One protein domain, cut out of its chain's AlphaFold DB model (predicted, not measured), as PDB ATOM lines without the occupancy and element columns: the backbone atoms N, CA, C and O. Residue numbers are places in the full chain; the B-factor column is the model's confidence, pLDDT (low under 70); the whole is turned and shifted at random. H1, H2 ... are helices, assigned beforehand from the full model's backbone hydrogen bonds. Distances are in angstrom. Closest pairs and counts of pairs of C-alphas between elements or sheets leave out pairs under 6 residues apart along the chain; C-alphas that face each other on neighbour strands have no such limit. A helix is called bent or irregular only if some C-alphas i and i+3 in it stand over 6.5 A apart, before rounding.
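Overview. This is residues 211 to 283 of the 291 residues of the protein "Rep_3 domain-containing protein" of uncultured bacterium (UniProt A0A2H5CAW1). What is the main picture? One long helix, H3, has two short helices on one side: H1 starts at H3 and points away from it, and H2 sits nearer H3's beginning. Residues 271 to 283, with no named element, fold back along H3. What is the make-up? The 73 printed residues hold H1, H2 and H3 in that order and no named strand: all helix, with under half, 35, in named elements. The whole is compact, radius of gyration of the C-alphas 11.9 A, spanning 32 by 30 by 18 A.

Along the chain. Where are H1 and H2? H1, residues 216 to 224, 12.1 A, begins at C-alpha 216 (-15.919, -17.840, -36.538); H2 is residues 235 to 241, 9.8 A. And H3? Residues 252 to 270, 25.3 A, ending at C-alpha 270 (-21.015, -24.209, -30.070).

Arrangement. What touches H3? H1 touches its residues 262 to 267 alone, about perpendicular at 74 degrees; the closest C-alphas, of Thr 216 and Ala 263, are 4.4 A apart. H2 is close but not clearly touching, the closest C-alphas, of Val 235 and Phe 252, 7.8 A apart, at a steep tilt of 63 degrees, the same way. H1 and H2 are near each other, with 5 pairs of C-alphas within 10 A. Are the helices even? H3 has a kink of 35 degrees near residue 259 and is only just irregular: C-alphas 258 and 261 are 6.9 A apart. Every O i to N i+4 pair is within hydrogen-bond range in H1 and H2, and 12 of 15 in H3.

Size, cuts and confidence. How large is it? The two C-alphas farthest apart, of Arg 212 and Ile 283, are 32.6 A apart. Any cut, long link or low confidence? The printed part has no cut, both links are short, and no printed residue is under 70 in pLDDT.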
ATOM      1  N   PHE A 211     -21.081 -23.295 -37.478       92.94
ATOM      2  CA  PHE A 211     -20.792 -21.867 -37.461       92.94
ATOM      3  C   PHE A 211     -21.533 -21.131 -38.587       92.94
ATOM      4  O   PHE A 211     -21.637 -21.607 -39.721       92.94
ATOM      5  N   ARG A 212     -22.086 -19.969 -38.247       92.88
ATOM      6  CA  ARG A 212     -22.926 -19.114 -39.092       92.88
ATOM      7  C   ARG A 212     -22.330 -17.735 -39.289       92.88
ATOM      8  O   ARG A 212     -22.789 -17.012 -40.165       92.88
ATOM      9  N   HIS A 213     -21.345 -17.339 -38.495       94.12
ATOM     10  CA  HIS A 213     -20.639 -16.093 -38.716       94.12
ATOM     11  C   HIS A 213     -19.316 -16.347 -39.455       94.12
ATOM     12  O   HIS A 213     -18.529 -17.223 -39.099       94.12
ATOM     13  N   LYS A 214     -19.078 -15.580 -40.530       91.00
ATOM     14  CA  LYS A 214     -18.012 -15.825 -41.524       91.00
ATOM     15  C   LYS A 214     -16.620 -16.013 -40.911       91.00
ATOM     16  O   LYS A 214     -15.841 -16.819 -41.408       91.00
ATOM     17  N   TYR A 215     -16.315 -15.256 -39.860       93.00
ATOM     18  CA  TYR A 215     -14.992 -15.235 -39.232       93.00
ATOM     19  C   TYR A 215     -14.823 -16.289 -38.127       93.00
ATOM     20  O   TYR A 215     -13.711 -16.502 -37.647       93.00
ATOM     21  N   THR A 216     -15.906 -16.952 -37.709       94.69
ATOM     22  CA  THR A 216     -15.919 -17.840 -36.538       94.69
ATOM     23  C   THR A 216     -15.016 -19.047 -36.719       94.69
ATOM     24  O   THR A 216     -14.184 -19.311 -35.857       94.69
ATOM     25  N   SER A 217     -15.126 -19.752 -37.846       92.31
ATOM     26  CA  SER A 217     -14.313 -20.942 -38.124       92.31
ATOM     27  C   SER A 217     -12.815 -20.616 -38.145       92.31
ATOM     28  O   SER A 217     -12.013 -21.359 -37.583       92.31
ATOM     29  N   GLN A 218     -12.443 -19.473 -38.728       90.75
ATOM     30  CA  GLN A 218     -11.065 -19.003 -38.821       90.75
ATOM     31  C   GLN A 218     -10.523 -18.633 -37.438       90.75
ATOM     32  O   GLN A 218      -9.449 -19.095 -37.065       90.75
ATOM     33  N   ILE A 219     -11.269 -17.867 -36.639       92.81
ATOM     34  CA  ILE A 219     -10.855 -17.525 -35.268       92.81
ATOM     35  C   ILE A 219     -10.751 -18.792 -34.411       92.81
ATOM     36  O   ILE A 219      -9.755 -18.986 -33.722       92.81
ATOM     37  N   TYR A 220     -11.730 -19.690 -34.493       93.00
ATOM     38  CA  TYR A 220     -11.731 -20.961 -33.770       93.00
ATOM     39  C   TYR A 220     -10.504 -21.814 -34.103       93.00
ATOM     40  O   TYR A 220      -9.781 -22.250 -33.209       93.00
ATOM     41  N   MET A 221     -10.226 -22.004 -35.392       89.62
ATOM     42  CA  MET A 221      -9.067 -22.767 -35.847       89.62
ATOM     43  C   MET A 221      -7.745 -22.074 -35.461       89.62
ATOM     44  O   MET A 221      -6.771 -22.763 -35.162       89.62
ATOM     45  N   LEU A 222      -7.705 -20.734 -35.404       89.50
ATOM     46  CA  LEU A 222      -6.524 -19.966 -34.999       89.50
ATOM     47  C   LEU A 222      -6.249 -20.155 -33.509       89.50
ATOM     48  O   LEU A 222      -5.097 -20.274 -33.111       89.50
ATOM     49  N   LEU A 223      -7.300 -20.198 -32.692       90.31
ATOM     50  CA  LEU A 223      -7.186 -20.492 -31.269       90.31
ATOM     51  C   LEU A 223      -6.739 -21.944 -31.044       90.31
ATOM     52  O   LEU A 223      -5.845 -22.173 -30.234       90.31
ATOM     53  N   LYS A 224      -7.284 -22.917 -31.793       88.88
ATOM     54  CA  LYS A 224      -6.886 -24.334 -31.667       88.88
ATOM     55  C   LYS A 224      -5.469 -24.637 -32.146       88.88
ATOM     56  O   LYS A 224      -4.893 -25.618 -31.686       88.88
ATOM     57  N   SER A 225      -4.909 -23.841 -33.056       86.38
ATOM     58  CA  SER A 225      -3.551 -24.070 -33.566       86.38
ATOM     59  C   SER A 225      -2.451 -23.655 -32.597       86.38
ATOM     60  O   SER A 225      -1.291 -24.039 -32.771       86.38
ATOM     61  N   ARG A 226      -2.791 -22.886 -31.558       82.31
ATOM     62  CA  ARG A 226      -1.833 -22.447 -30.547       82.31
ATOM     63  C   ARG A 226      -1.602 -23.538 -29.511       82.31
ATOM     64  O   ARG A 226      -2.528 -24.111 -28.953       82.31
ATOM     65  N   ILE A 227      -0.325 -23.762 -29.216       72.38
ATOM     66  CA  ILE A 227       0.114 -24.613 -28.102       72.38
ATOM     67  C   ILE A 227      -0.199 -23.922 -26.762       72.38
ATOM     68  O   ILE A 227      -0.571 -24.570 -25.788       72.38
ATOM     69  N   SER A 228      -0.071 -22.590 -26.721       78.56
ATOM     70  CA  SER A 228      -0.412 -21.775 -25.554       78.56
ATOM     71  C   SER A 228      -1.921 -21.559 -25.444       78.56
ATOM     72  O   SER A 228      -2.596 -21.306 -26.439       78.56
ATOM     73  N   LYS A 229      -2.433 -21.546 -24.208       83.50
ATOM     74  CA  LYS A 229      -3.817 -21.151 -23.887       83.50
ATOM     75  C   LYS A 229      -4.062 -19.638 -24.011       83.50
ATOM     76  O   LYS A 229      -5.175 -19.182 -23.768       83.50
ATOM     77  N   LYS A 230      -3.032 -18.861 -24.359       86.56
ATOM     78  CA  LYS A 230      -3.080 -17.409 -24.548       86.56
ATOM     79  C   LYS A 230      -2.705 -17.054 -25.987       86.56
ATOM     80  O   LYS A 230      -1.725 -17.578 -26.516       86.56
ATOM     81  N   LEU A 231      -3.452 -16.126 -26.580       87.88
ATOM     82  CA  LEU A 231      -3.143 -15.513 -27.870       87.88
ATOM     83  C   LEU A 231      -3.018 -13.999 -27.691       87.88
ATOM     84  O   LEU A 231      -4.024 -13.311 -27.542       87.88
ATOM     85  N   ASP A 232      -1.787 -13.501 -27.758       89.69
ATOM     86  CA  ASP A 232      -1.508 -12.073 -27.893       89.69
ATOM     87  C   ASP A 232      -1.274 -11.779 -29.379       89.69
ATOM     88  O   ASP A 232      -0.388 -12.369 -29.998       89.69
ATOM     89  N   ILE A 233      -2.098 -10.915 -29.975       89.31
ATOM     90  CA  ILE A 233      -2.006 -10.579 -31.400       89.31
ATOM     91  C   ILE A 233      -2.378  -9.120 -31.651       89.31
ATOM     92  O   ILE A 233      -3.312  -8.584 -31.046       89.31
ATOM     93  N   LYS A 234      -1.656  -8.464 -32.567       91.38
ATOM     94  CA  LYS A 234      -1.997  -7.106 -33.000       91.38
ATOM     95  C   LYS A 234      -3.318  -7.125 -33.766       91.38
ATOM     96  O   LYS A 234      -3.559  -8.004 -34.591       91.38
ATOM     97  N   VAL A 235      -4.158  -6.114 -33.547       90.06
ATOM     98  CA  VAL A 235      -5.466  -6.000 -34.221       90.06
ATOM     99  C   VAL A 235      -5.309  -5.992 -35.741       90.06
ATOM    100  O   VAL A 235      -6.051  -6.675 -36.439       90.06
ATOM    101  N   GLU A 236      -4.327  -5.254 -36.256       89.12
ATOM    102  CA  GLU A 236      -4.051  -5.179 -37.694       89.12
ATOM    103  C   GLU A 236      -3.601  -6.522 -38.268       89.12
ATOM    104  O   GLU A 236      -4.071  -6.925 -39.331       89.12
ATOM    105  N   GLU A 237      -2.746  -7.242 -37.540       89.00
ATOM    106  CA  GLU A 237      -2.291  -8.580 -37.914       89.00
ATOM    107  C   GLU A 237      -3.468  -9.557 -37.964       89.00
ATOM    108  O   GLU A 237      -3.671 -10.218 -38.980       89.00
ATOM    109  N   LEU A 238      -4.316  -9.578 -36.931       90.19
ATOM    110  CA  LEU A 238      -5.516 -10.415 -36.915       90.19
ATOM    111  C   LEU A 238      -6.491 -10.037 -38.038       90.19
ATOM    112  O   LEU A 238      -7.061 -10.914 -38.683       90.19
ATOM    113  N   ALA A 239      -6.677  -8.746 -38.310       90.38
ATOM    114  CA  ALA A 239      -7.544  -8.283 -39.386       90.38
ATOM    115  C   ALA A 239      -7.017  -8.694 -40.770       90.38
ATOM    116  O   ALA A 239      -7.813  -9.073 -41.632       90.38
ATOM    117  N   ASN A 240      -5.696  -8.633 -40.977       87.44
ATOM    118  CA  ASN A 240      -5.018  -9.116 -42.182       87.44
ATOM    119  C   ASN A 240      -5.176 -10.623 -42.335       87.44
ATOM    120  O   ASN A 240      -5.584 -11.078 -43.402       87.44
ATOM    121  N   ILE A 241      -4.925 -11.368 -41.255       85.19
ATOM    122  CA  ILE A 241      -5.130 -12.810 -41.194       85.19
ATOM    123  C   ILE A 241      -6.560 -13.136 -41.606       85.19
ATOM    124  O   ILE A 241      -6.731 -13.875 -42.548       85.19
ATOM    125  N   LEU A 242      -7.581 -12.528 -41.007       87.75
ATOM    126  CA  LEU A 242      -8.990 -12.818 -41.306       87.75
ATOM    127  C   LEU A 242      -9.512 -12.175 -42.608       87.75
ATOM    128  O   LEU A 242     -10.708 -12.240 -42.897       87.75
ATOM    129  N   ASN A 243      -8.649 -11.494 -43.369       87.50
ATOM    130  CA  ASN A 243      -8.990 -10.745 -44.581       87.50
ATOM    131  C   ASN A 243     -10.236  -9.842 -44.415       87.50
ATOM    132  O   ASN A 243     -11.168  -9.820 -45.223       87.50
ATOM    133  N   VAL A 244     -10.280  -9.104 -43.303       90.62
ATOM    134  CA  VAL A 244     -11.413  -8.238 -42.948       90.62
ATOM    135  C   VAL A 244     -11.478  -7.040 -43.905       90.62
ATOM    136  O   VAL A 244     -10.439  -6.451 -44.187       90.62
ATOM    137  N   PRO A 245     -12.641  -6.605 -44.413       90.56
ATOM    138  CA  PRO A 245     -12.698  -5.444 -45.301       90.56
ATOM    139  C   PRO A 245     -12.282  -4.158 -44.572       90.56
ATOM    140  O   PRO A 245     -12.582  -3.982 -43.391       90.56
ATOM    141  N   LYS A 246     -11.649  -3.214 -45.288       90.31
ATOM    142  CA  LYS A 246     -11.220  -1.913 -44.724       90.31
ATOM    143  C   LYS A 246     -12.357  -1.168 -44.011       90.31
ATOM    144  O   LYS A 246     -12.121  -0.506 -43.007       90.31
ATOM    145  N   SER A 247     -13.597  -1.328 -44.478       91.06
ATOM    146  CA  SER A 247     -14.791  -0.735 -43.863       91.06
ATOM    147  C   SER A 247     -15.015  -1.157 -42.409       91.06
ATOM    148  O   SER A 247     -15.569  -0.371 -41.648       91.06
ATOM    149  N   TYR A 248     -14.581  -2.356 -42.008       90.44
ATOM    150  CA  TYR A 248     -14.721  -2.867 -40.637       90.44
ATOM    151  C   TYR A 248     -13.478  -2.583 -39.785       90.44
ATOM    152  O   TYR A 248     -13.481  -2.842 -38.589       90.44
ATOM    153  N   ARG A 249     -12.413  -2.049 -40.396       89.75
ATOM    154  CA  ARG A 249     -11.140  -1.726 -39.737       89.75
ATOM    155  C   ARG A 249     -10.989  -0.236 -39.416       89.75
ATOM    156  O   ARG A 249      -9.923   0.172 -38.982       89.75
ATOM    157  N   LYS A 250     -12.029   0.579 -39.645       88.06
ATOM    158  CA  LYS A 250     -11.983   2.040 -39.435       88.06
ATOM    159  C   LYS A 250     -11.585   2.417 -38.009       88.06
ATOM    160  O   LYS A 250     -10.887   3.398 -37.799       88.06
ATOM    161  N   ASN A 251     -12.056   1.648 -37.036       89.31
ATOM    162  CA  ASN A 251     -11.704   1.770 -35.633       89.31
ATOM    163  C   ASN A 251     -11.858   0.395 -34.963       89.31
ATOM    164  O   ASN A 251     -12.483  -0.520 -35.510       89.31
ATOM    165  N   PHE A 252     -11.296   0.249 -33.764       90.38
ATOM    166  CA  PHE A 252     -11.375  -1.009 -33.020       90.38
ATOM    167  C   PHE A 252     -12.817  -1.390 -32.650       90.38
ATOM    168  O   PHE A 252     -13.142  -2.572 -32.628       90.38
ATOM    169  N   THR A 253     -13.691  -0.415 -32.392       92.94
ATOM    170  CA  THR A 253     -15.092  -0.661 -32.021       92.94
ATOM    171  C   THR A 253     -15.860  -1.374 -33.135       92.94
ATOM    172  O   THR A 253     -16.577  -2.335 -32.865       92.94
ATOM    173  N   ASP A 254     -15.689  -0.947 -34.386       93.00
ATOM    174  CA  ASP A 254     -16.290  -1.587 -35.557       93.00
ATOM    175  C   ASP A 254     -15.729  -2.993 -35.770       93.00
ATOM    176  O   ASP A 254     -16.498  -3.929 -35.994       93.00
ATOM    177  N   PHE A 255     -14.410  -3.160 -35.638       94.62
ATOM    178  CA  PHE A 255     -13.768  -4.469 -35.739       94.62
ATOM    179  C   PHE A 255     -14.300  -5.429 -34.669       94.62
ATOM    180  O   PHE A 255     -14.691  -6.556 -34.972       94.62
ATOM    181  N   TRP A 256     -14.392  -4.968 -33.424       94.88
ATOM    182  CA  TRP A 256     -14.932  -5.744 -32.317       94.88
ATOM    183  C   TRP A 256     -16.376  -6.174 -32.583       94.88
ATOM    184  O   TRP A 256     -16.655  -7.370 -32.632       94.88
ATOM    185  N   LYS A 257     -17.279  -5.216 -32.830       95.56
ATOM    186  CA  LYS A 257     -18.719  -5.483 -32.989       95.56
ATOM    187  C   LYS A 257     -19.047  -6.338 -34.213       95.56
ATOM    188  O   LYS A 257     -20.016  -7.089 -34.187       95.56
ATOM    189  N   ARG A 258     -18.286  -6.196 -35.304       95.25
ATOM    190  CA  ARG A 258     -18.594  -6.837 -36.596       95.25
ATOM    191  C   ARG A 258     -17.797  -8.109 -36.865       95.25
ATOM    192  O   ARG A 258     -18.168  -8.844 -37.772       95.25
ATOM    193  N   VAL A 259     -16.700  -8.345 -36.145       95.00
ATOM    194  CA  VAL A 259     -15.792  -9.475 -36.399       95.00
ATOM    195  C   VAL A 259     -15.595 -10.309 -35.143       95.00
ATOM    196  O   VAL A 259     -15.928 -11.491 -35.146       95.00
ATOM    197  N   LEU A 260     -15.055  -9.717 -34.075       95.38
ATOM    198  CA  LEU A 260     -14.626 -10.487 -32.907       95.38
ATOM    199  C   LEU A 260     -15.798 -10.928 -32.039       95.38
ATOM    200  O   LEU A 260     -15.957 -12.115 -31.790       95.38
ATOM    201  N   GLU A 261     -16.632  -9.995 -31.595       95.94
ATOM    202  CA  GLU A 261     -17.703 -10.282 -30.643       95.94
ATOM    203  C   GLU A 261     -18.683 -11.355 -31.147       95.94
ATOM    204  O   GLU A 261     -18.933 -12.304 -30.399       95.94
ATOM    205  N   PRO A 262     -19.202 -11.292 -32.393       96.94
ATOM    206  CA  PRO A 262     -20.104 -12.327 -32.890       96.94
ATOM    207  C   PRO A 262     -19.414 -13.691 -32.995       96.94
ATOM    208  O   PRO A 262     -20.001 -14.703 -32.620       96.94
ATOM    209  N   ALA A 263     -18.158 -13.716 -33.454       96.12
ATOM    210  CA  ALA A 263     -17.392 -14.948 -33.592       96.12
ATOM    211  C   ALA A 263     -17.090 -15.597 -32.238       96.12
ATOM    212  O   ALA A 263     -17.304 -16.791 -32.063       96.12
ATOM    213  N   LEU A 264     -16.626 -14.821 -31.260       96.25
ATOM    214  CA  LEU A 264     -16.254 -15.329 -29.938       96.25
ATOM    215  C   LEU A 264     -17.479 -15.853 -29.176       96.25
ATOM    216  O   LEU A 264     -17.406 -16.924 -28.576       96.25
ATOM    217  N   LYS A 265     -18.623 -15.158 -29.271       95.94
ATOM    218  CA  LYS A 265     -19.908 -15.639 -28.730       95.94
ATOM    219  C   LYS A 265     -20.328 -16.968 -29.354       95.94
ATOM    220  O   LYS A 265     -20.814 -17.858 -28.661       95.94
ATOM    221  N   GLU A 266     -20.155 -17.105 -30.665       96.44
ATOM    222  CA  GLU A 266     -20.501 -18.332 -31.373       96.44
ATOM    223  C   GLU A 266     -19.569 -19.502 -31.001       96.44
ATOM    224  O   GLU A 266     -20.049 -20.615 -30.773       96.44
ATOM    225  N   ILE A 267     -18.263 -19.245 -30.856       96.56
ATOM    226  CA  ILE A 267     -17.267 -20.226 -30.395       96.56
ATOM    227  C   ILE A 267     -17.617 -20.747 -29.003       96.56
ATOM    228  O   ILE A 267     -17.693 -21.961 -28.823       96.56
ATOM    229  N   ASP A 268     -17.866 -19.858 -28.039       95.25
ATOM    230  CA  ASP A 268     -18.143 -20.256 -26.652       95.25
ATOM    231  C   ASP A 268     -19.438 -21.080 -26.515       95.25
ATOM    232  O   ASP A 268     -19.535 -21.983 -25.676       95.25
ATOM    233  N   LYS A 269     -20.420 -20.809 -27.389       95.75
ATOM    234  CA  LYS A 269     -21.713 -21.500 -27.425       95.75
ATOM    235  C   LYS A 269     -21.654 -22.882 -28.083       95.75
ATOM    236  O   LYS A 269     -22.359 -23.785 -27.635       95.75
ATOM    237  N   ILE A 270     -20.914 -23.032 -29.184       93.62
ATOM    238  CA  ILE A 270     -21.015 -24.209 -30.070       93.62
ATOM    239  C   ILE A 270     -19.820 -25.158 -29.929       93.62
ATOM    240  O   ILE A 270     -19.964 -26.356 -30.177       93.62
ATOM    241  N   SER A 271     -18.643 -24.638 -29.580       93.31
ATOM    242  CA  SER A 271     -17.393 -25.398 -29.632       93.31
ATOM    243  C   SER A 271     -16.957 -25.968 -28.280       93.31
ATOM    244  O   SER A 271     -17.550 -25.705 -27.237       93.31
ATOM    245  N   ASP A 272     -15.881 -26.750 -28.318       91.00
ATOM    246  CA  ASP A 272     -15.161 -27.282 -27.162       91.00
ATOM    247  C   ASP A 272     -14.260 -26.246 -26.461       91.00
ATOM    248  O   ASP A 272     -13.733 -26.525 -25.384       91.00
ATOM    249  N   LEU A 273     -14.067 -25.053 -27.037       91.88
ATOM    250  CA  LEU A 273     -13.257 -23.998 -26.428       91.88
ATOM    251  C   LEU A 273     -14.073 -23.146 -25.451       91.88
ATOM    252  O   LEU A 273     -15.188 -22.728 -25.755       91.88
ATOM    253  N   LYS A 274     -13.461 -22.820 -24.307       89.75
ATOM    254  CA  LYS A 274     -13.987 -21.866 -23.323       89.75
ATOM    255  C   LYS A 274     -13.092 -20.647 -23.223       89.75
ATOM    256  O   LYS A 274     -11.923 -20.748 -22.851       89.75
ATOM    257  N   ILE A 275     -13.654 -19.495 -23.575       88.75
ATOM    258  CA  ILE A 275     -12.941 -18.219 -23.588       88.75
ATOM    259  C   ILE A 275     -13.203 -17.529 -22.256       88.75
ATOM    260  O   ILE A 275     -14.281 -16.998 -22.021       88.75
ATOM    261  N   THR A 276     -12.217 -17.562 -21.362       89.56
ATOM    262  CA  THR A 276     -12.380 -17.052 -19.992       89.56
ATOM    263  C   THR A 276     -12.096 -15.561 -19.868       89.56
ATOM    264  O   THR A 276     -12.653 -14.902 -18.993       89.56
ATOM    265  N   LYS A 277     -11.216 -15.019 -20.715       89.19
ATOM    266  CA  LYS A 277     -10.744 -13.638 -20.608       89.19
ATOM    267  C   LYS A 277     -10.373 -13.079 -21.974       89.19
ATOM    268  O   LYS A 277      -9.723 -13.759 -22.767       89.19
ATOM    269  N   ILE A 278     -10.758 -11.832 -22.227       89.88
ATOM    270  CA  ILE A 278     -10.364 -11.073 -23.414       89.88
ATOM    271  C   ILE A 278      -9.967  -9.678 -22.944       89.88
ATOM    272  O   ILE A 278     -10.756  -9.000 -22.292       89.88
ATOM    273  N   GLU A 279      -8.749  -9.255 -23.270       88.56
ATOM    274  CA  GLU A 279      -8.213  -7.966 -22.838       88.56
ATOM    275  C   GLU A 279      -7.655  -7.192 -24.022       88.56
ATOM    276  O   GLU A 279      -6.936  -7.730 -24.864       88.56
ATOM    277  N   LYS A 280      -7.965  -5.895 -24.065       85.62
ATOM    278  CA  LYS A 280      -7.297  -4.971 -24.971       85.62
ATOM    279  C   LYS A 280      -5.989  -4.530 -24.323       85.62
ATOM    280  O   LYS A 280      -6.003  -3.827 -23.318       85.62
ATOM    281  N   ILE A 281      -4.869  -4.906 -24.932       85.44
ATOM    282  CA  ILE A 281      -3.537  -4.488 -24.494       85.44
ATOM    283  C   ILE A 281      -3.138  -3.248 -25.299       85.44
ATOM    284  O   ILE A 281      -2.960  -3.319 -26.516       85.44
ATOM    285  N   ASN A 282      -3.009  -2.101 -24.632       79.69
ATOM    286  CA  ASN A 282      -2.466  -0.895 -25.253       79.69
ATOM    287  C   ASN A 282      -0.937  -0.957 -25.179       79.69
ATOM    288  O   ASN A 282      -0.354  -0.686 -24.131       79.69
ATOM    289  N   ILE A 283      -0.285  -1.309 -26.285       74.25
ATOM    290  CA  ILE A 283       1.176  -1.250 -26.378       74.25
ATOM    291  C   ILE A 283       1.554   0.227 -26.544       74.25
ATOM    292  O   ILE A 283       1.438   0.775 -27.639       74.25
TER     293      ILE A 283